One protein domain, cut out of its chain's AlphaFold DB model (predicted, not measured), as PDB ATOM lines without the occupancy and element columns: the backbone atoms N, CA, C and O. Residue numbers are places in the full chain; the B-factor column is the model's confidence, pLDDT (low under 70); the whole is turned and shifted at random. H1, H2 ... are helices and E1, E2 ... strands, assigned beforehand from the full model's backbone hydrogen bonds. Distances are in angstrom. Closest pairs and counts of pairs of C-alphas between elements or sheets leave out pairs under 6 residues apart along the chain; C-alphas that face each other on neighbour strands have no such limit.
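What this domain is: This is residues 287 to 453 of the 458 residues of the protein "SET domain-containing protein" of Hevea brasiliensis (UniProt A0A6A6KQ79). Three helices, H8, H9 and H10, form an up-and-down bundle, each running against the one before; H11 crosses H9 and H10, H5 crosses H8, and H6 runs beside H9. Beyond H6 lies the helical hairpin of H3 and H4, with H7 near H4's beginning, while H1, E1 and H2 make a corner joined to the rest by H2 packing on H5. The printed part has 167 residues, with eleven named helices and one named strand in the order H1, E1, then H2 to H11; its class is mostly helix. It is compact, with a radius of gyration of the C-alphas of 16.4 A and spans of 45 by 40 by 27 A.

How they stand to each other: H1, residues 294 to 303, and H2, residues 311 to 318, only just touch, with 3 pairs of C-alphas within 8 A, the closest those of Met 294 and Cys 313, 6.7 A apart. Between them in the chain, E1, residues 306 to 308, pairs with no named strand. H2 touches H5, residues 356 to 364, about perpendicular at 76 degrees, closest at C-alphas 312 and 360, 5.9 A. H3, residues 321 to 332, and H4, residues 337 to 350, form a hairpin at a shallow tilt of 10 degrees, closest at C-alphas 327 and 340, 5.8 A. With residues 337 to 341 alone H4 touches H6, residues 366 to 374, closest at C-alphas 337 and 368, 5.7 A. H7, residues 376 to 382, touches H6 only at the corner, and only just, with 3 pairs of C-alphas within 8 A. H5 touches H8, residues 389 to 400, about perpendicular at 85 degrees; the closest C-alphas, of Gly 359 and Ser 395, are 4.4 A apart. The hub is H9, residues 404 to 414, which touches H6, H8, H10, residues 421 to 434, and H11, residues 441 to 453. H8 and H9 form a hairpin, closest at C-alphas 393 and 406, 6.3 A, and so do H9 and H10, closest at C-alphas 407 and 427, 6.4 A. H10 and H11 touch about perpendicular at 78 degrees, closest at C-alphas 428 and 445, 7.0 A. Every O i to N i+4 pair is within hydrogen-bond range in the helices except H2, 3 of 4, and H11, 8 of 9.

Where its parts are: H1 begins at C-alpha 294, (225.090, 309.913, 200.808). From first to last C-alpha H4 measures 20.0 A, H10 20.1 A and H11 18.7 A. H11 ends at C-alpha 453, (251.379, 331.741, 201.412).

The domain as a whole: The C-alphas of Gly 305 and Thr 418 are the two farthest apart, 48.4 A. The printed part has no cut, and no link is long. Mean pLDDT of the printed part is 77.7; 48 residues are under 70, among them 412 to 425 and 428 to 453.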
ATOM      1  N   TYR A 287     223.451 321.935 207.672       65.19
ATOM      2  CA  TYR A 287     222.843 320.804 208.396       65.19
ATOM      3  C   TYR A 287     223.728 319.544 208.460       65.19
ATOM      4  O   TYR A 287     223.606 318.727 209.372       65.19
ATOM      5  N   PHE A 288     224.585 319.353 207.462       69.12
ATOM      6  CA  PHE A 288     225.603 318.311 207.398       69.12
ATOM      7  C   PHE A 288     226.647 318.716 206.360       69.12
ATOM      8  O   PHE A 288     226.376 319.535 205.479       69.12
ATOM      9  N   ASP A 289     227.826 318.106 206.428       78.94
ATOM     10  CA  ASP A 289     228.865 318.328 205.431       78.94
ATOM     11  C   ASP A 289     228.394 317.838 204.048       78.94
ATOM     12  O   ASP A 289     228.196 316.643 203.802       78.94
ATOM     13  N   VAL A 290     228.197 318.788 203.130       80.06
ATOM     14  CA  VAL A 290     227.739 318.510 201.767       80.06
ATOM     15  C   VAL A 290     228.782 317.748 200.952       80.06
ATOM     16  O   VAL A 290     228.413 317.088 199.991       80.06
ATOM     17  N   LEU A 291     230.058 317.743 201.330       86.75
ATOM     18  CA  LEU A 291     231.130 317.028 200.627       86.75
ATOM     19  C   LEU A 291     231.328 315.585 201.124       86.75
ATOM     20  O   LEU A 291     232.335 314.947 200.819       86.75
ATOM     21  N   LEU A 292     230.363 315.050 201.881       86.38
ATOM     22  CA  LEU A 292     230.356 313.651 202.305       86.38
ATOM     23  C   LEU A 292     229.466 312.755 201.424       86.38
ATOM     24  O   LEU A 292     228.501 313.235 200.808       86.38
ATOM     25  N   PRO A 293     229.738 311.433 201.407       87.56
ATOM     26  CA  PRO A 293     228.869 310.450 200.776       87.56
ATOM     27  C   PRO A 293     227.445 310.455 201.325       87.56
ATOM     28  O   PRO A 293     227.188 310.807 202.481       87.56
ATOM     29  N   MET A 294     226.516 309.980 200.497       86.12
ATOM     30  CA  MET A 294     225.090 309.913 200.808       86.12
ATOM     31  C   MET A 294     224.780 309.254 202.156       86.12
ATOM     32  O   MET A 294     223.965 309.782 202.907       86.12
ATOM     33  N   GLU A 295     225.399 308.110 202.457       85.19
ATOM     34  CA  GLU A 295     225.085 307.338 203.665       85.19
ATOM     35  C   GLU A 295     225.490 308.109 204.932       85.19
ATOM     36  O   GLU A 295     224.696 308.180 205.865       85.19
ATOM     37  N   LYS A 296     226.637 308.807 204.926       85.56
ATOM     38  CA  LYS A 296     227.053 309.681 206.039       85.56
ATOM     39  C   LYS A 296     226.134 310.892 206.187       85.56
ATOM     40  O   LYS A 296     225.697 311.208 207.288       85.56
ATOM     41  N   ARG A 297     225.771 311.546 205.075       85.88
ATOM     42  CA  ARG A 297     224.810 312.666 205.103       85.88
ATOM     43  C   ARG A 297     223.440 312.220 205.622       85.88
ATOM     44  O   ARG A 297     222.803 312.966 206.355       85.88
ATOM     45  N   ARG A 298     223.005 310.999 205.280       83.50
ATOM     46  CA  ARG A 298     221.774 310.377 205.790       83.50
ATOM     47  C   ARG A 298     221.870 309.999 207.256       83.50
ATOM     48  O   ARG A 298     220.898 310.188 207.967       83.50
ATOM     49  N   GLU A 299     222.990 309.454 207.712       84.19
ATOM     50  CA  GLU A 299     223.222 309.167 209.129       84.19
ATOM     51  C   GLU A 299     223.081 310.447 209.956       84.19
ATOM     52  O   GLU A 299     222.272 310.490 210.882       84.19
ATOM     53  N   MET A 300     223.754 311.522 209.531       77.94
ATOM     54  CA  MET A 300     223.629 312.838 210.154       77.94
ATOM     55  C   MET A 300     222.184 313.341 210.089       77.94
ATOM     56  O   MET A 300     221.586 313.600 211.127       77.94
ATOM     57  N   SER A 301     221.551 313.406 208.912       74.12
ATOM     58  CA  SER A 301     220.164 313.890 208.810       74.12
ATOM     59  C   SER A 301     219.176 313.047 209.633       74.12
ATOM     60  O   SER A 301     218.233 313.580 210.213       74.12
ATOM     61  N   ASN A 302     219.420 311.739 209.755       73.38
ATOM     62  CA  ASN A 302     218.619 310.828 210.566       73.38
ATOM     63  C   ASN A 302     218.720 311.111 212.063       73.38
ATOM     64  O   ASN A 302     217.706 310.932 212.743       73.38
ATOM     65  N   THR A 303     219.892 311.523 212.565       69.44
ATOM     66  CA  THR A 303     220.038 311.973 213.964       69.44
ATOM     67  C   THR A 303     219.202 313.220 214.239       69.44
ATOM     68  O   THR A 303     218.604 313.332 215.302       69.44
ATOM     69  N   TRP A 304     219.046 314.077 213.231       62.69
ATOM     70  CA  TRP A 304     218.195 315.268 213.266       62.69
ATOM     71  C   TRP A 304     216.724 314.997 212.926       62.69
ATOM     72  O   TRP A 304     215.922 315.920 212.842       62.69
ATOM     73  N   GLY A 305     216.352 313.736 212.695       60.81
ATOM     74  CA  GLY A 305     214.971 313.365 212.422       60.81
ATOM     75  C   GLY A 305     214.457 313.779 211.042       60.81
ATOM     76  O   GLY A 305     213.244 313.868 210.892       60.81
ATOM     77  N   PHE A 306     215.318 313.975 210.031       63.19
ATOM     78  CA  PHE A 306     214.898 314.281 208.657       63.19
ATOM     79  C   PHE A 306     215.642 313.505 207.560       63.19
ATOM     80  O   PHE A 306     216.728 312.956 207.747       63.19
ATOM     81  N   HIS A 307     215.042 313.483 206.372       65.62
ATOM     82  CA  HIS A 307     215.591 312.952 205.135       65.62
ATOM     83  C   HIS A 307     215.698 314.061 204.087       65.62
ATOM     84  O   HIS A 307     214.732 314.739 203.742       65.62
ATOM     85  N   CYS A 308     216.896 314.245 203.538       70.69
ATOM     86  CA  CYS A 308     217.105 315.194 202.451       70.69
ATOM     87  C   CYS A 308     216.631 314.599 201.111       70.69
ATOM     88  O   CYS A 308     217.122 313.547 200.694       70.69
ATOM     89  N   HIS A 309     215.735 315.299 200.405       71.12
ATOM     90  CA  HIS A 309     215.209 314.899 199.087       71.12
ATOM     91  C   HIS A 309     215.680 315.797 197.934       71.12
ATOM     92  O   HIS A 309     215.040 315.858 196.878       71.12
ATOM     93  N   CYS A 310     216.818 316.475 198.104       72.06
ATOM     94  CA  CYS A 310     217.396 317.296 197.045       72.06
ATOM     95  C   CYS A 310     217.748 316.459 195.799       72.06
ATOM     96  O   CYS A 310     217.875 315.229 195.862       72.06
ATOM     97  N   LYS A 311     217.943 317.131 194.655       79.25
ATOM     98  CA  LYS A 311     218.278 316.497 193.363       79.25
ATOM     99  C   LYS A 311     219.458 315.517 193.490       79.25
ATOM    100  O   LYS A 311     219.384 314.408 192.965       79.25
ATOM    101  N   ARG A 312     220.490 315.869 194.268       86.69
ATOM    102  CA  ARG A 312     221.643 314.999 194.553       86.69
ATOM    103  C   ARG A 312     221.274 313.748 195.346       86.69
ATOM    104  O   ARG A 312     221.630 312.650 194.938       86.69
ATOM    105  N   CYS A 313     220.558 313.895 196.463       83.44
ATOM    106  CA  CYS A 313     220.127 312.752 197.271       83.44
ATOM    107  C   CYS A 313     219.240 311.796 196.472       83.44
ATOM    108  O   CYS A 313     219.373 310.587 196.616       83.44
ATOM    109  N   LYS A 314     218.358 312.311 195.609       84.81
ATOM    110  CA  LYS A 314     217.566 311.464 194.708       84.81
ATOM    111  C   LYS A 314     218.472 310.707 193.738       84.81
ATOM    112  O   LYS A 314     218.363 309.494 193.645       84.81
ATOM    113  N   PHE A 315     219.402 311.393 193.079       87.81
ATOM    114  CA  PHE A 315     220.322 310.770 192.128       87.81
ATOM    115  C   PHE A 315     221.189 309.668 192.766       87.81
ATOM    116  O   PHE A 315     221.202 308.534 192.289       87.81
ATOM    117  N   GLU A 316     221.859 309.962 193.883       87.00
ATOM    118  CA  GLU A 316     222.755 309.013 194.566       87.00
ATOM    119  C   GLU A 316     222.017 307.801 195.151       87.00
ATOM    120  O   GLU A 316     222.622 306.756 195.375       87.00
ATOM    121  N   GLN A 317     220.702 307.907 195.369       84.94
ATOM    122  CA  GLN A 317     219.883 306.771 195.786       84.94
ATOM    123  C   GLN A 317     219.775 305.698 194.699       84.94
ATOM    124  O   GLN A 317     219.702 304.511 195.023       84.94
ATOM    125  N   PHE A 318     219.715 306.122 193.436       80.88
ATOM    126  CA  PHE A 318     219.443 305.252 192.291       80.88
ATOM    127  C   PHE A 318     220.702 304.917 191.486       80.88
ATOM    128  O   PHE A 318     220.771 303.847 190.887       80.88
ATOM    129  N   CYS A 319     221.706 305.794 191.476       77.06
ATOM    130  CA  CYS A 319     222.931 305.581 190.712       77.06
ATOM    131  C   CYS A 319     223.820 304.511 191.367       77.06
ATOM    132  O   CYS A 319     224.324 304.721 192.464       77.06
ATOM    133  N   SER A 320     224.004 303.369 190.691       70.69
ATOM    134  CA  SER A 320     225.061 302.358 190.906       70.69
ATOM    135  C   SER A 320     225.525 302.137 192.357       70.69
ATOM    136  O   SER A 320     226.720 302.054 192.651       70.69
ATOM    137  N   LYS A 321     224.560 302.003 193.277       73.06
ATOM    138  CA  LYS A 321     224.784 301.983 194.733       73.06
ATOM    139  C   LYS A 321     225.803 300.931 195.187       73.06
ATOM    140  O   LYS A 321     226.563 301.177 196.119       73.06
ATOM    141  N   GLN A 322     225.816 299.764 194.544       81.81
ATOM    142  CA  GLN A 322     226.705 298.659 194.904       81.81
ATOM    143  C   GLN A 322     228.170 298.960 194.566       81.81
ATOM    144  O   GLN A 322     229.046 298.798 195.410       81.81
ATOM    145  N   GLU A 323     228.439 299.458 193.362       84.00
ATOM    146  CA  GLU A 323     229.802 299.758 192.918       84.00
ATOM    147  C   GLU A 323     230.380 300.969 193.658       84.00
ATOM    148  O   GLU A 323     231.566 300.986 193.980       84.00
ATOM    149  N   MET A 324     229.545 301.960 193.998       84.38
ATOM    150  CA  MET A 324     229.973 303.066 194.859       84.38
ATOM    151  C   MET A 324     230.409 302.572 196.240       84.38
ATOM    152  O   MET A 324     231.497 302.919 196.699       84.38
ATOM    153  N   LYS A 325     229.622 301.683 196.860       84.62
ATOM    154  CA  LYS A 325     229.987 301.056 198.137       84.62
ATOM    155  C   LYS A 325     231.273 300.244 198.049       84.62
ATOM    156  O   LYS A 325     232.045 300.218 198.999       84.62
ATOM    157  N   GLU A 326     231.534 299.575 196.932       88.69
ATOM    158  CA  GLU A 326     232.786 298.836 196.736       88.69
ATOM    159  C   GLU A 326     234.009 299.753 196.676       88.69
ATOM    160  O   GLU A 326     235.070 299.396 197.193       88.69
ATOM    161  N   ILE A 327     233.870 300.940 196.081       89.69
ATOM    162  CA  ILE A 327     234.933 301.952 196.074       89.69
ATOM    163  C   ILE A 327     235.160 302.485 197.496       89.69
ATOM    164  O   ILE A 327     236.310 302.560 197.930       89.69
ATOM    165  N   GLU A 328     234.089 302.785 198.239       86.62
ATOM    166  CA  GLU A 328     234.151 303.239 199.640       86.62
ATOM    167  C   GLU A 328     234.797 302.193 200.561       86.62
ATOM    168  O   GLU A 328     235.787 302.485 201.229       86.62
ATOM    169  N   MET A 329     234.326 300.942 200.528       86.94
ATOM    170  CA  MET A 329     234.935 299.837 201.282       86.94
ATOM    171  C   MET A 329     236.391 299.603 200.873       86.94
ATOM    172  O   MET A 329     237.215 299.191 201.688       86.94
ATOM    173  N   GLY A 330     236.720 299.826 199.598       89.56
ATOM    174  CA  GLY A 330     238.092 299.787 199.115       89.56
ATOM    175  C   GLY A 330     238.962 300.805 199.848       89.56
ATOM    176  O   GLY A 330     240.013 300.431 200.363       89.56
ATOM    177  N   LEU A 331     238.514 302.061 199.924       87.06
ATOM    178  CA  LEU A 331     239.212 303.133 200.643       87.06
ATOM    179  C   LEU A 331     239.400 302.789 202.127       87.06
ATOM    180  O   LEU A 331     240.511 302.907 202.637       87.06
ATOM    181  N   GLU A 332     238.366 302.272 202.795       86.19
ATOM    182  CA  GLU A 332     238.448 301.832 204.200       86.19
ATOM    183  C   GLU A 332     239.455 300.690 204.410       86.19
ATOM    184  O   GLU A 332     240.108 300.604 205.448       86.19
ATOM    185  N   ARG A 333     239.627 299.826 203.406       89.69
ATOM    186  CA  ARG A 333     240.587 298.710 203.412       89.69
ATOM    187  C   ARG A 333     241.983 299.102 202.912       89.69
ATOM    188  O   ARG A 333     242.803 298.222 202.656       89.69
ATOM    189  N   GLY A 334     242.264 300.397 202.762       85.44
ATOM    190  CA  GLY A 334     243.581 300.906 202.372       85.44
ATOM    191  C   GLY A 334     243.848 300.919 200.865       85.44
ATOM    192  O   GLY A 334     245.008 300.946 200.448       85.44
ATOM    193  N   LEU A 335     242.808 300.899 200.022       87.62
ATOM    194  CA  LEU A 335     242.955 301.191 198.595       87.62
ATOM    195  C   LEU A 335     243.550 302.592 198.424       87.62
ATOM    196  O   LEU A 335     243.047 303.565 198.980       87.62
ATOM    197  N   GLU A 336     244.596 302.702 197.606       91.25
ATOM    198  CA  GLU A 336     245.206 303.995 197.299       91.25
ATOM    199  C   GLU A 336     244.174 304.942 196.670       91.25
ATOM    200  O   GLU A 336     243.466 304.583 195.722       91.25
ATOM    201  N   VAL A 337     244.140 306.178 197.163       91.88
ATOM    202  CA  VAL A 337     243.136 307.191 196.818       91.88
ATOM    203  C   VAL A 337     243.027 307.443 195.313       91.88
ATOM    204  O   VAL A 337     241.928 307.475 194.762       91.88
ATOM    205  N   GLY A 338     244.161 307.525 194.607       91.88
ATOM    206  CA  GLY A 338     244.166 307.683 193.148       91.88
ATOM    207  C   GLY A 338     243.489 306.521 192.407       91.88
ATOM    208  O   GLY A 338     242.824 306.734 191.394       91.88
ATOM    209  N   GLY A 339     243.594 305.300 192.939       92.94
ATOM    210  CA  GLY A 339     242.919 304.124 192.396       92.94
ATOM    211  C   GLY A 339     241.408 304.148 192.622       92.94
ATOM    212  O   GLY A 339     240.658 303.761 191.727       92.94
ATOM    213  N   ALA A 340     240.957 304.635 193.781       93.88
ATOM    214  CA  ALA A 340     239.537 304.815 194.071       93.88
ATOM    215  C   ALA A 340     238.894 305.851 193.134       93.88
ATOM    216  O   ALA A 340     237.877 305.561 192.505       93.88
ATOM    217  N   ILE A 341     239.543 307.008 192.952       94.81
ATOM    218  CA  ILE A 341     239.078 308.054 192.029       94.81
ATOM    219  C   ILE A 341     239.021 307.535 190.594       94.81
ATOM    220  O   ILE A 341     238.037 307.749 189.889       94.81
ATOM    221  N   PHE A 342     240.063 306.830 190.147       94.62
ATOM    222  CA  PHE A 342     240.089 306.271 188.799       94.62
ATOM    223  C   PHE A 342     238.914 305.313 188.558       94.62
ATOM    224  O   PHE A 342     238.250 305.397 187.527       94.62
ATOM    225  N   ARG A 343     238.614 304.437 189.527       94.38
ATOM    226  CA  ARG A 343     237.454 303.535 189.455       94.38
ATOM    227  C   ARG A 343     236.136 304.298 189.411       94.38
ATOM    228  O   ARG A 343     235.261 303.908 188.647       94.38
ATOM    229  N   LEU A 344     236.010 305.373 190.188       94.38
ATOM    230  CA  LEU A 344     234.824 306.223 190.172       94.38
ATOM    231  C   LEU A 344     234.629 306.879 188.799       94.38
ATOM    232  O   LEU A 344     233.542 306.800 188.239       94.38
ATOM    233  N   GLU A 345     235.671 307.482 188.223       95.00
ATOM    234  CA  GLU A 345     235.593 308.168 186.924       95.00
ATOM    235  C   GLU A 345     235.312 307.211 185.757       95.00
ATOM    236  O   GLU A 345     234.508 307.529 184.879       95.00
ATOM    237  N   GLU A 346     235.913 306.020 185.756       93.62
ATOM    238  CA  GLU A 346     235.581 304.974 184.782       93.62
ATOM    239  C   GLU A 346     234.167 304.417 185.000       93.62
ATOM    240  O   GLU A 346     233.426 304.206 184.036       93.62
ATOM    241  N   GLY A 347     233.754 304.257 186.260       92.44
ATOM    242  CA  GLY A 347     232.387 303.904 186.635       92.44
ATOM    243  C   GLY A 347     231.380 304.904 186.076       92.44
ATOM    244  O   GLY A 347     230.470 304.516 185.352       92.44
ATOM    245  N   MET A 348     231.602 306.204 186.283       93.88
ATOM    246  CA  MET A 348     230.735 307.270 185.769       93.88
ATOM    247  C   MET A 348     230.566 307.228 184.248       93.88
ATOM    248  O   MET A 348     229.469 307.485 183.747       93.88
ATOM    249  N   LYS A 349     231.623 306.888 183.498       91.44
ATOM    250  CA  LYS A 349     231.529 306.694 182.042       91.44
ATOM    251  C   LYS A 349     230.642 305.499 181.700       91.44
ATOM    252  O   LYS A 349     229.779 305.616 180.832       91.44
ATOM    253  N   ARG A 350     230.829 304.373 182.395       92.00
ATOM    254  CA  ARG A 350     230.046 303.142 182.206       92.00
ATOM    255  C   ARG A 350     228.573 303.325 182.571       92.00
ATOM    256  O   ARG A 350     227.711 302.835 181.851       92.00
ATOM    257  N   TRP A 351     228.283 304.059 183.642       91.25
ATOM    258  CA  TRP A 351     226.924 304.364 184.101       91.25
ATOM    259  C   TRP A 351     226.270 305.516 183.331       91.25
ATOM    260  O   TRP A 351     225.165 305.925 183.668       91.25
ATOM    261  N   MET A 352     226.945 306.050 182.307       89.19
ATOM    262  CA  MET A 352     226.459 307.144 181.465       89.19
ATOM    263  C   MET A 352     226.083 308.421 182.239       89.19
ATOM    264  O   MET A 352     225.212 309.167 181.799       89.19
ATOM    265  N   VAL A 353     226.772 308.712 183.346       90.69
ATOM    266  CA  VAL A 353     226.535 309.915 184.165       90.69
ATOM    267  C   VAL A 353     226.953 311.168 183.393       90.69
ATOM    268  O   VAL A 353     228.062 311.221 182.841       90.69
ATOM    269  N   ARG A 354     226.097 312.198 183.340       87.06
ATOM    270  CA  ARG A 354     226.334 313.416 182.534       87.06
ATOM    271  C   ARG A 354     226.063 314.706 183.306       87.06
ATOM    272  O   ARG A 354     225.331 314.732 184.287       87.06
ATOM    273  N   GLY A 355     226.673 315.795 182.833       86.25
ATOM    274  CA  GLY A 355     226.470 317.141 183.378       86.25
ATOM    275  C   GLY A 355     226.688 317.216 184.893       86.25
ATOM    276  O   GLY A 355     227.655 316.653 185.416       86.25
ATOM    277  N   LYS A 356     225.745 317.874 185.577       82.81
ATOM    278  CA  LYS A 356     225.745 318.137 187.025       82.81
ATOM    279  C   LYS A 356     225.809 316.872 187.891       82.81
ATOM    280  O   LYS A 356     226.333 316.906 189.002       82.81
ATOM    281  N   GLU A 357     225.363 315.727 187.375       89.50
ATOM    282  CA  GLU A 357     225.388 314.451 188.101       89.50
ATOM    283  C   GLU A 357     226.811 313.940 188.365       89.50
ATOM    284  O   GLU A 357     227.071 313.325 189.400       89.50
ATOM    285  N   LYS A 358     227.768 314.253 187.480       92.50
ATOM    286  CA  LYS A 358     229.187 313.957 187.743       92.50
ATOM    287  C   LYS A 358     229.684 314.726 188.962       92.50
ATOM    288  O   LYS A 358     230.445 314.190 189.763       92.50
ATOM    289  N   GLY A 359     229.226 315.969 189.103       90.56
ATOM    290  CA  GLY A 359     229.506 316.818 190.252       90.56
ATOM    291  C   GLY A 359     228.998 316.222 191.561       90.56
ATOM    292  O   GLY A 359     229.726 316.233 192.547       90.56
ATOM    293  N   TYR A 360     227.803 315.620 191.565       91.62
ATOM    294  CA  TYR A 360     227.256 314.935 192.746       91.62
ATOM    295  C   TYR A 360     228.177 313.819 193.248       91.62
ATOM    296  O   TYR A 360     228.526 313.783 194.427       91.62
ATOM    297  N   LEU A 361     228.626 312.953 192.339       93.00
ATOM    298  CA  LEU A 361     229.506 311.838 192.688       93.00
ATOM    299  C   LEU A 361     230.890 312.318 193.121       93.00
ATOM    300  O   LEU A 361     231.420 311.853 194.127       93.00
ATOM    301  N   ARG A 362     231.454 313.303 192.419       94.25
ATOM    302  CA  ARG A 362     232.734 313.913 192.800       94.25
ATOM    303  C   ARG A 362     232.672 314.579 194.168       94.25
ATOM    304  O   ARG A 362     233.618 314.443 194.933       94.25
ATOM    305  N   ALA A 363     231.557 315.232 194.496       91.25
ATOM    306  CA  ALA A 363     231.335 315.823 195.808       91.25
ATOM    307  C   ALA A 363     231.292 314.756 196.908       91.25
ATOM    308  O   ALA A 363     231.863 314.962 197.968       91.25
ATOM    309  N   SER A 364     230.677 313.596 196.656       91.12
ATOM    310  CA  SER A 364     230.647 312.481 197.616       91.12
ATOM    311  C   SER A 364     232.029 311.886 197.897       91.12
ATOM    312  O   SER A 364     232.296 311.452 199.012       91.12
ATOM    313  N   PHE A 365     232.930 311.918 196.915       92.88
ATOM    314  CA  PHE A 365     234.319 311.472 197.059       92.88
ATOM    315  C   PHE A 365     235.304 312.639 197.202       92.88
ATOM    316  O   PHE A 365     236.507 312.465 196.992       92.88
ATOM    317  N   TRP A 366     234.830 313.836 197.562       93.19
ATOM    318  CA  TRP A 366     235.677 315.026 197.599       93.19
ATOM    319  C   TRP A 366     236.918 314.880 198.490       93.19
ATOM    320  O   TRP A 366     237.989 315.282 198.034       93.19
ATOM    321  N   PRO A 367     236.859 314.257 199.689       90.44
ATOM    322  CA  PRO A 367     238.058 314.039 200.500       90.44
ATOM    323  C   PRO A 367     239.159 313.289 199.738       90.44
ATOM    324  O   PRO A 367     240.327 313.664 199.804       90.44
ATOM    325  N   SER A 368     238.777 312.291 198.933       92.69
ATOM    326  CA  SER A 368     239.701 311.549 198.076       92.69
ATOM    327  C   SER A 368     240.307 312.441 196.991       92.69
ATOM    328  O   SER A 368     241.522 312.445 196.801       92.69
ATOM    329  N   TYR A 369     239.488 313.225 196.283       92.25
ATOM    330  CA  TYR A 369     239.993 314.164 195.274       92.25
ATOM    331  C   TYR A 369     240.932 315.212 195.884       92.25
ATOM    332  O   TYR A 369     242.000 315.466 195.327       92.25
ATOM    333  N   CYS A 370     240.563 315.773 197.036       88.12
ATOM    334  CA  CYS A 370     241.359 316.738 197.786       88.12
ATOM    335  C   CYS A 370     242.751 316.175 198.111       88.12
ATOM    336  O   CYS A 370     243.762 316.782 197.752       88.12
ATOM    337  N   GLU A 371     242.818 314.971 198.683       89.25
ATOM    338  CA  GLU A 371     244.085 314.308 199.006       89.25
ATOM    339  C   GLU A 371     244.914 313.996 197.750       89.25
ATOM    340  O   GLU A 371     246.120 314.264 197.699       89.25
ATOM    341  N   ALA A 372     244.275 313.454 196.707       90.62
ATOM    342  CA  ALA A 372     244.963 313.075 195.480       90.62
ATOM    343  C   ALA A 372     245.606 314.279 194.782       90.62
ATOM    344  O   ALA A 372     246.782 314.206 194.428       90.62
ATOM    345  N   TYR A 373     244.872 315.384 194.616       88.62
ATOM    346  CA  TYR A 373     245.395 316.592 193.970       88.62
ATOM    347  C   TYR A 373     246.337 317.395 194.880       88.62
ATOM    348  O   TYR A 373     247.291 318.005 194.383       88.62
ATOM    349  N   GLY A 374     246.145 317.336 196.201       83.25
ATOM    350  CA  GLY A 374     247.067 317.910 197.183       83.25
ATOM    351  C   GLY A 374     248.436 317.214 197.201       83.25
ATOM    352  O   GLY A 374     249.465 317.862 197.409       83.25
ATOM    353  N   SER A 375     248.502 315.918 196.882       85.19
ATOM    354  CA  SER A 375     249.730 315.114 196.951       85.19
ATOM    355  C   SER A 375     250.495 315.031 195.623       85.19
ATOM    356  O   SER A 375     250.061 314.410 194.652       85.19
ATOM    357  N   GLU A 376     251.713 315.580 195.583       82.44
ATOM    358  CA  GLU A 376     252.574 315.512 194.389       82.44
ATOM    359  C   GLU A 376     252.950 314.061 194.026       82.44
ATOM    360  O   GLU A 376     253.018 313.695 192.850       82.44
ATOM    361  N   LYS A 377     253.145 313.208 195.040       88.12
ATOM    362  CA  LYS A 377     253.451 311.782 194.864       88.12
ATOM    363  C   LYS A 377     252.312 311.053 194.148       88.12
ATOM    364  O   LYS A 377     252.567 310.295 193.211       88.12
ATOM    365  N   LEU A 378     251.068 311.299 194.564       87.75
ATOM    366  CA  LEU A 378     249.894 310.686 193.941       87.75
ATOM    367  C   LEU A 378     249.677 311.232 192.529       87.75
ATOM    368  O   LEU A 378     249.454 310.444 191.612       87.75
ATOM    369  N   MET A 379     249.855 312.537 192.311       88.00
ATOM    370  CA  MET A 379     249.721 313.136 190.980       88.00
ATOM    371  C   MET A 379     250.786 312.671 189.982       88.00
ATOM    372  O   MET A 379     250.462 312.466 188.812       88.00
ATOM    373  N   LYS A 380     252.027 312.409 190.416       88.50
ATOM    374  CA  LYS A 380     253.053 311.784 189.557       88.50
ATOM    375  C   LYS A 380     252.633 310.392 189.078       88.50
ATOM    376  O   LYS A 380     252.891 310.033 187.932       88.50
ATOM    377  N   ARG A 381     251.973 309.618 189.942       91.00
ATOM    378  CA  ARG A 381     251.559 308.236 189.659       91.00
ATOM    379  C   ARG A 381     250.248 308.149 188.873       91.00
ATOM    380  O   ARG A 381     250.139 307.348 187.948       91.00
ATOM    381  N   TRP A 382     249.262 308.960 189.242       91.69
ATOM    382  CA  TRP A 382     247.882 308.853 188.767       91.69
ATOM    383  C   TRP A 382     247.443 309.996 187.854       91.69
ATOM    384  O   TRP A 382     246.457 309.838 187.146       91.69
ATOM    385  N   GLY A 383     248.171 311.112 187.779       87.12
ATOM    386  CA  GLY A 383     247.701 312.342 187.130       87.12
ATOM    387  C   GLY A 383     247.290 312.206 185.660       87.12
ATOM    388  O   GLY A 383     246.378 312.896 185.231       87.12
ATOM    389  N   ARG A 384     247.891 311.284 184.890       89.25
ATOM    390  CA  ARG A 384     247.475 311.009 183.494       89.25
ATOM    391  C   ARG A 384     246.159 310.230 183.379       89.25
ATOM    392  O   ARG A 384     245.586 310.164 182.299       89.25
ATOM    393  N   ARG A 385     245.735 309.576 184.461       91.69
ATOM    394  CA  ARG A 385     244.529 308.740 184.542       91.69
ATOM    395  C   ARG A 385     243.361 309.470 185.196       91.69
ATOM    396  O   ARG A 385     242.226 309.037 185.039       91.69
ATOM    397  N   LEU A 386     243.638 310.537 185.941       92.62
ATOM    398  CA  LEU A 386     242.624 311.355 186.592       92.62
ATOM    399  C   LEU A 386     242.197 312.512 185.673       92.62
ATOM    400  O   LEU A 386     242.981 312.936 184.821       92.62
ATOM    401  N   PRO A 387     240.973 313.042 185.828       92.31
ATOM    402  CA  PRO A 387     240.556 314.238 185.109       92.31
ATOM    403  C   PRO A 387     241.414 315.456 185.471       92.31
ATOM    404  O   PRO A 387     242.148 315.466 186.463       92.31
ATOM    405  N   ALA A 388     241.296 316.517 184.678       89.94
ATOM    406  CA  ALA A 388     241.904 317.793 185.022       89.94
ATOM    407  C   ALA A 388     241.233 318.388 186.275       89.94
ATOM    408  O   ALA A 388     240.015 318.288 186.440       89.94
ATOM    409  N   LEU A 389     242.040 318.977 187.163       87.69
ATOM    410  CA  LEU A 389     241.579 319.505 188.452       87.69
ATOM    411  C   LEU A 389     240.468 320.548 188.281       87.69
ATOM    412  O   LEU A 389     239.491 320.528 189.020       87.69
ATOM    413  N   ASP A 390     240.598 321.421 187.288       85.19
ATOM    414  CA  ASP A 390     239.638 322.480 186.996       85.19
ATOM    415  C   ASP A 390     238.260 321.912 186.620       85.19
ATOM    416  O   ASP A 390     237.245 322.358 187.140       85.19
ATOM    417  N   VAL A 391     238.224 320.842 185.820       89.00
ATOM    418  CA  VAL A 391     236.984 320.133 185.464       89.00
ATOM    419  C   VAL A 391     236.324 319.488 186.685       89.00
ATOM    420  O   VAL A 391     235.094 319.440 186.772       89.00
ATOM    421  N   VAL A 392     237.117 318.950 187.617       91.56
ATOM    422  CA  VAL A 392     236.592 318.352 188.854       91.56
ATOM    423  C   VAL A 392     236.016 319.441 189.752       91.56
ATOM    424  O   VAL A 392     234.856 319.343 190.150       91.56
ATOM    425  N   VAL A 393     236.789 320.496 190.002       87.44
ATOM    426  CA  VAL A 393     236.404 321.642 190.828       87.44
ATOM    427  C   VAL A 393     235.136 322.317 190.302       87.44
ATOM    428  O   VAL A 393     234.182 322.464 191.064       87.44
ATOM    429  N   ASP A 394     235.082 322.650 189.008       82.56
ATOM    430  CA  ASP A 394     233.923 323.317 188.405       82.56
ATOM    431  C   ASP A 394     232.662 322.451 188.548       82.56
ATOM    432  O   ASP A 394     231.604 322.946 188.933       82.56
ATOM    433  N   SER A 395     232.782 321.134 188.335       89.88
ATOM    434  CA  SER A 395     231.643 320.222 188.483       89.88
ATOM    435  C   SER A 395     231.151 320.083 189.925       89.88
ATOM    436  O   SER A 395     229.952 319.938 190.146       89.88
ATOM    437  N   VAL A 396     232.051 320.116 190.915       87.44
ATOM    438  CA  VAL A 396     231.677 320.020 192.334       87.44
ATOM    439  C   VAL A 396     231.036 321.319 192.795       87.44
ATOM    440  O   VAL A 396     229.971 321.277 193.397       87.44
ATOM    441  N   ALA A 397     231.611 322.464 192.432       78.75
ATOM    442  CA  ALA A 397     231.039 323.764 192.757       78.75
ATOM    443  C   ALA A 397     229.646 323.968 192.143       78.75
ATOM    444  O   ALA A 397     228.744 324.480 192.799       78.75
ATOM    445  N   GLU A 398     229.430 323.509 190.907       77.00
ATOM    446  CA  GLU A 398     228.099 323.509 190.289       77.00
ATOM    447  C   GLU A 398     227.105 322.614 191.056       77.00
ATOM    448  O   GLU A 398     225.909 322.911 191.132       77.00
ATOM    449  N   ALA A 399     227.587 321.510 191.632       79.00
ATOM    450  CA  ALA A 399     226.784 320.515 192.334       79.00
ATOM    451  C   ALA A 399     226.442 320.880 193.786       79.00
ATOM    452  O   ALA A 399     225.340 320.555 194.234       79.00
ATOM    453  N   THR A 400     227.365 321.492 194.527       74.19
ATOM    454  CA  THR A 400     227.220 321.759 195.970       74.19
ATOM    455  C   THR A 400     227.170 323.236 196.330       74.19
ATOM    456  O   THR A 400     227.004 323.553 197.504       74.19
ATOM    457  N   GLY A 401     227.300 324.127 195.347       70.56
ATOM    458  CA  GLY A 401     227.635 325.521 195.604       70.56
ATOM    459  C   GLY A 401     229.122 325.673 195.923       70.56
ATOM    460  O   GLY A 401     229.892 324.706 195.894       70.56
ATOM    461  N   SER A 402     229.541 326.902 196.208       65.06
ATOM    462  CA  SER A 402     230.933 327.165 196.542       65.06
ATOM    463  C   SER A 402     231.243 326.772 197.991       65.06
ATOM    464  O   SER A 402     230.577 327.229 198.912       65.06
ATOM    465  N   ASP A 403     232.280 325.955 198.180       72.25
ATOM    466  CA  ASP A 403     232.791 325.492 199.478       72.25
ATOM    467  C   ASP A 403     234.287 325.828 199.577       72.25
ATOM    468  O   ASP A 403     235.028 325.687 198.596       72.25
ATOM    469  N   GLU A 404     234.740 326.282 200.746       70.81
ATOM    470  CA  GLU A 404     236.116 326.749 200.969       70.81
ATOM    471  C   GLU A 404     237.144 325.677 200.612       70.81
ATOM    472  O   GLU A 404     238.154 325.955 199.965       70.81
ATOM    473  N   ARG A 405     236.848 324.413 200.920       79.00
ATOM    474  CA  ARG A 405     237.742 323.287 200.636       79.00
ATOM    475  C   ARG A 405     237.898 323.062 199.136       79.00
ATOM    476  O   ARG A 405     238.960 322.637 198.688       79.00
ATOM    477  N   VAL A 406     236.864 323.366 198.351       81.00
ATOM    478  CA  VAL A 406     236.906 323.291 196.884       81.00
ATOM    479  C   VAL A 406     237.809 324.380 196.309       81.00
ATOM    480  O   VAL A 406     238.641 324.105 195.441       81.00
ATOM    481  N   VAL A 407     237.718 325.597 196.851       76.94
ATOM    482  CA  VAL A 407     238.584 326.722 196.466       76.94
ATOM    483  C   VAL A 407     240.037 326.485 196.891       76.94
ATOM    484  O   VAL A 407     240.941 326.677 196.076       76.94
ATOM    485  N   LYS A 408     240.272 325.973 198.105       78.75
ATOM    486  CA  LYS A 408     241.604 325.659 198.653       78.75
ATOM    487  C   LYS A 408     242.375 324.672 197.771       78.75
ATOM    488  O   LYS A 408     243.549 324.891 197.479       78.75
ATOM    489  N   VAL A 409     241.728 323.609 197.284       79.25
ATOM    490  CA  VAL A 409     242.381 322.628 196.391       79.25
ATOM    491  C   VAL A 409     242.726 323.248 195.035       79.25
ATOM    492  O   VAL A 409     243.805 322.983 194.502       79.25
ATOM    493  N   LEU A 410     241.856 324.103 194.483       79.31
ATOM    494  CA  LEU A 410     242.151 324.830 193.245       79.31
ATOM    495  C   LEU A 410     243.349 325.778 193.425       79.31
ATOM    496  O   LEU A 410     244.221 325.819 192.559       79.31
ATOM    497  N   LEU A 411     243.436 326.476 194.564       73.88
ATOM    498  CA  LEU A 411     244.579 327.320 194.925       73.88
ATOM    499  C   LEU A 411     245.880 326.517 195.038       73.88
ATOM    500  O   LEU A 411     246.888 326.896 194.443       73.88
ATOM    501  N   MET A 412     245.859 325.380 195.739       69.56
ATOM    502  CA  MET A 412     247.022 324.493 195.876       69.56
ATOM    503  C   MET A 412     247.481 323.900 194.538       69.56
ATOM    504  O   MET A 412     248.681 323.743 194.301       69.56
ATOM    505  N   GLY A 413     246.538 323.564 193.654       64.50
ATOM    506  CA  GLY A 413     246.833 323.080 192.306       64.50
ATOM    507  C   GLY A 413     247.397 324.170 191.391       64.50
ATOM    508  O   GLY A 413     248.325 323.899 190.626       64.50
ATOM    509  N   GLY A 414     246.875 325.396 191.511       57.78
ATOM    510  CA  GLY A 414     247.321 326.585 190.782       57.78
ATOM    511  C   GLY A 414     248.699 327.081 191.216       57.78
ATOM    512  O   GLY A 414     249.496 327.437 190.369       57.78
ATOM    513  N   LEU A 415     249.049 326.991 192.503       50.47
ATOM    514  CA  LEU A 415     250.377 327.308 193.064       50.47
ATOM    515  C   LEU A 415     251.552 326.563 192.400       50.47
ATOM    516  O   LEU A 415     252.693 327.018 192.447       50.47
ATOM    517  N   ARG A 416     251.287 325.398 191.795       52.47
ATOM    518  CA  ARG A 416     252.305 324.546 191.156       52.47
ATOM    519  C   ARG A 416     252.570 324.904 189.691       52.47
ATOM    520  O   ARG A 416     253.483 324.344 189.083       52.47
ATOM    521  N   ARG A 417     251.783 325.808 189.108       50.31
ATOM    522  CA  ARG A 417     251.970 326.364 187.763       50.31
ATOM    523  C   ARG A 417     252.016 327.884 187.913       50.31
ATOM    524  O   ARG A 417     251.421 328.437 188.820       50.31
ATOM    525  N   THR A 418     252.763 328.603 187.089       46.22
ATOM    526  CA  THR A 418     252.659 330.071 187.076       46.22
ATOM    527  C   THR A 418     251.198 330.441 186.824       46.22
ATOM    528  O   THR A 418     250.706 330.182 185.727       46.22
ATOM    529  N   ALA A 419     250.504 330.953 187.847       51.97
ATOM    530  CA  ALA A 419     249.063 331.175 187.804       51.97
ATOM    531  C   ALA A 419     248.717 332.101 186.633       51.97
ATOM    532  O   ALA A 419     249.031 333.295 186.645       51.97
ATOM    533  N   ASN A 420     248.093 331.541 185.599       59.62
ATOM    534  CA  ASN A 420     247.642 332.320 184.454       59.62
ATOM    535  C   ASN A 420     246.370 333.093 184.831       59.62
ATOM    536  O   ASN A 420     245.582 332.658 185.670       59.62
ATOM    537  N   VAL A 421     246.137 334.233 184.172       59.69
ATOM    538  CA  VAL A 421     244.992 335.136 184.426       59.69
ATOM    539  C   VAL A 421     243.649 334.388 184.476       59.69
ATOM    540  O   VAL A 421     242.812 334.683 185.325       59.69
ATOM    541  N   VAL A 422     243.486 333.367 183.628       62.44
ATOM    542  CA  VAL A 422     242.283 332.521 183.530       62.44
ATOM    543  C   VAL A 422     242.059 331.650 184.775       62.44
ATOM    544  O   VAL A 422     240.921 331.470 185.202       62.44
ATOM    545  N   GLU A 423     243.118 331.112 185.385       67.25
ATOM    546  CA  GLU A 423     242.998 330.306 186.611       67.25
ATOM    547  C   GLU A 423     242.602 331.189 187.792       67.25
ATOM    548  O   GLU A 423     241.684 330.849 188.538       67.25
ATOM    549  N   MET A 424     243.218 332.370 187.904       68.00
ATOM    550  CA  MET A 424     242.842 333.335 188.932       68.00
ATOM    551  C   MET A 424     241.392 333.791 188.754       68.00
ATOM    552  O   MET A 424     240.668 333.917 189.734       68.00
ATOM    553  N   GLU A 425     240.918 333.983 187.524       65.06
ATOM    554  CA  GLU A 425     239.517 334.316 187.264       65.06
ATOM    555  C   GLU A 425     238.544 333.224 187.741       65.06
ATOM    556  O   GLU A 425     237.495 333.553 188.304       65.06
ATOM    557  N   ARG A 426     238.904 331.938 187.606       70.25
ATOM    558  CA  ARG A 426     238.104 330.818 188.135       70.25
ATOM    559  C   ARG A 426     238.113 330.751 189.654       70.25
ATOM    560  O   ARG A 426     237.041 330.666 190.245       70.25
ATOM    561  N   VAL A 427     239.282 330.855 190.288       71.44
ATOM    562  CA  VAL A 427     239.381 330.927 191.756       71.44
ATOM    563  C   VAL A 427     238.534 332.089 192.268       71.44
ATOM    564  O   VAL A 427     237.748 331.931 193.193       71.44
ATOM    565  N   MET A 428     238.609 333.241 191.606       64.62
ATOM    566  CA  MET A 428     237.801 334.408 191.938       64.62
ATOM    567  C   MET A 428     236.308 334.173 191.680       64.62
ATOM    568  O   MET A 428     235.486 334.738 192.387       64.62
ATOM    569  N   LYS A 429     235.910 333.380 190.678       67.38
ATOM    570  CA  LYS A 429     234.502 333.018 190.432       67.38
ATOM    571  C   LYS A 429     233.951 332.117 191.534       67.38
ATOM    572  O   LYS A 429     232.856 332.370 192.023       67.38
ATOM    573  N   LEU A 430     234.706 331.103 191.936       67.69
ATOM    574  CA  LEU A 430     234.307 330.185 193.000       67.69
ATOM    575  C   LEU A 430     234.330 330.872 194.358       67.69
ATOM    576  O   LEU A 430     233.341 330.814 195.084       67.69
ATOM    577  N   GLY A 431     235.403 331.616 194.625       63.59
ATOM    578  CA  GLY A 431     235.527 332.516 195.760       63.59
ATOM    579  C   GLY A 431     234.379 333.517 195.814       63.59
ATOM    580  O   GLY A 431     233.888 333.775 196.898       63.59
ATOM    581  N   ARG A 432     233.841 334.000 194.679       61.97
ATOM    582  CA  ARG A 432     232.640 334.853 194.704       61.97
ATOM    583  C   ARG A 432     231.403 334.152 195.273       61.97
ATOM    584  O   ARG A 432     230.578 334.808 195.891       61.97
ATOM    585  N   GLY A 433     231.258 332.846 195.087       56.78
ATOM    586  CA  GLY A 433     230.137 332.118 195.682       56.78
ATOM    587  C   GLY A 433     230.287 331.863 197.187       56.78
ATOM    588  O   GLY A 433     229.281 331.610 197.833       56.78
ATOM    589  N   ILE A 434     231.510 331.946 197.736       57.31
ATOM    590  CA  ILE A 434     231.790 331.805 199.183       57.31
ATOM    591  C   ILE A 434     231.838 333.179 199.842       57.31
ATOM    592  O   ILE A 434     231.091 333.499 200.755       57.31
ATOM    593  N   TYR A 435     232.739 334.000 199.321       54.28
ATOM    594  CA  TYR A 435     233.151 335.284 199.845       54.28
ATOM    595  C   TYR A 435     232.541 336.438 199.057       54.28
ATOM    596  O   TYR A 435     232.495 337.546 199.556       54.28
ATOM    597  N   GLY A 436     232.078 336.245 197.821       45.75
ATOM    598  CA  GLY A 436     231.688 337.358 196.936       45.75
ATOM    599  C   GLY A 436     230.391 338.060 197.291       45.75
ATOM    600  O   GLY A 436     230.152 339.136 196.755       45.75
ATOM    601  N   LYS A 437     229.596 337.507 198.210       43.38
ATOM    602  CA  LYS A 437     228.503 338.252 198.848       43.38
ATOM    603  C   LYS A 437     229.003 339.263 199.887       43.38
ATOM    604  O   LYS A 437     228.191 339.960 200.477       43.38
ATOM    605  N   VAL A 438     230.309 339.266 200.178       38.88
ATOM    606  CA  VAL A 438     230.818 339.843 201.421       38.88
ATOM    607  C   VAL A 438     232.283 340.328 201.376       38.88
ATOM    608  O   VAL A 438     232.752 341.007 202.282       38.88
ATOM    609  N   VAL A 439     233.031 340.034 200.313       41.25
ATOM    610  CA  VAL A 439     234.441 340.391 200.125       41.25
ATOM    611  C   VAL A 439     234.629 340.936 198.711       41.25
ATOM    612  O   VAL A 439     234.312 340.279 197.717       41.25
ATOM    613  N   LYS A 440     235.208 342.141 198.606       43.62
ATOM    614  CA  LYS A 440     235.490 342.803 197.319       43.62
ATOM    615  C   LYS A 440     236.388 341.942 196.445       43.62
ATOM    616  O   LYS A 440     237.304 341.288 196.938       43.62
ATOM    617  N   LYS A 441     236.274 342.094 195.123       50.12
ATOM    618  CA  LYS A 441     237.170 341.453 194.142       50.12
ATOM    619  C   LYS A 441     238.661 341.600 194.507       50.12
ATOM    620  O   LYS A 441     239.420 340.649 194.385       50.12
ATOM    621  N   GLN A 442     239.101 342.766 194.976       47.16
ATOM    622  CA  GLN A 442     240.516 343.032 195.279       47.16
ATOM    623  C   GLN A 442     240.968 342.475 196.646       47.16
ATOM    624  O   GLN A 442     242.095 341.995 196.773       47.16
ATOM    625  N   ALA A 443     240.071 342.460 197.635       50.25
ATOM    626  CA  ALA A 443     240.294 341.862 198.950       50.25
ATOM    627  C   ALA A 443     240.266 340.332 198.879       50.25
ATOM    628  O   ALA A 443     241.171 339.676 199.373       50.25
ATOM    629  N   MET A 444     239.321 339.763 198.130       58.03
ATOM    630  CA  MET A 444     239.255 338.335 197.831       58.03
ATOM    631  C   MET A 444     240.509 337.898 197.073       58.03
ATOM    632  O   MET A 444     241.108 336.887 197.415       58.03
ATOM    633  N   LYS A 445     240.983 338.700 196.107       60.38
ATOM    634  CA  LYS A 445     242.272 338.461 195.444       60.38
ATOM    635  C   LYS A 445     243.426 338.400 196.451       60.38
ATOM    636  O   LYS A 445     244.281 337.539 196.300       60.38
ATOM    637  N   SER A 446     243.428 339.269 197.462       58.47
ATOM    638  CA  SER A 446     244.461 339.324 198.507       58.47
ATOM    639  C   SER A 446     244.343 338.180 199.522       58.47
ATOM    640  O   SER A 446     245.358 337.616 199.905       58.47
ATOM    641  N   LEU A 447     243.127 337.781 199.904       61.50
ATOM    642  CA  LEU A 447     242.833 336.667 200.813       61.50
ATOM    643  C   LEU A 447     243.225 335.329 200.185       61.50
ATOM    644  O   LEU A 447     244.003 334.577 200.760       61.50
ATOM    645  N   LEU A 448     242.807 335.106 198.939       65.06
ATOM    646  CA  LEU A 448     243.215 333.956 198.134       65.06
ATOM    647  C   LEU A 448     244.736 333.945 197.901       65.06
ATOM    648  O   LEU A 448     245.351 332.886 197.869       65.06
ATOM    649  N   GLN A 449     245.369 335.119 197.769       62.09
ATOM    650  CA  GLN A 449     246.829 335.242 197.713       62.09
ATOM    651  C   GLN A 449     247.500 335.000 199.073       62.09
ATOM    652  O   GLN A 449     248.616 334.499 199.089       62.09
ATOM    653  N   HIS A 450     246.877 335.315 200.205       60.69
ATOM    654  CA  HIS A 450     247.441 335.081 201.536       60.69
ATOM    655  C   HIS A 450     247.322 333.609 201.951       60.69
ATOM    656  O   HIS A 450     248.291 333.028 202.438       60.69
ATOM    657  N   GLU A 451     246.184 332.965 201.674       57.28
ATOM    658  CA  GLU A 451     246.022 331.510 201.789       57.28
ATOM    659  C   GLU A 451     247.082 330.778 200.961       57.28
ATOM    660  O   GLU A 451     247.697 329.832 201.435       57.28
ATOM    661  N   VAL A 452     247.419 331.288 199.776       55.09
ATOM    662  CA  VAL A 452     248.520 330.773 198.947       55.09
ATOM    663  C   VAL A 452     249.889 330.775 199.663       55.09
ATOM    664  O   VAL A 452     250.725 329.929 199.351       55.09
ATOM    665  N   HIS A 453     250.120 331.653 200.648       45.00
ATOM    666  CA  HIS A 453     251.379 331.741 201.412       45.00
ATOM    667  C   HIS A 453     251.331 331.043 202.789       45.00
ATOM    668  O   HIS A 453     252.385 330.780 203.366       45.00
TER     669      HIS A 453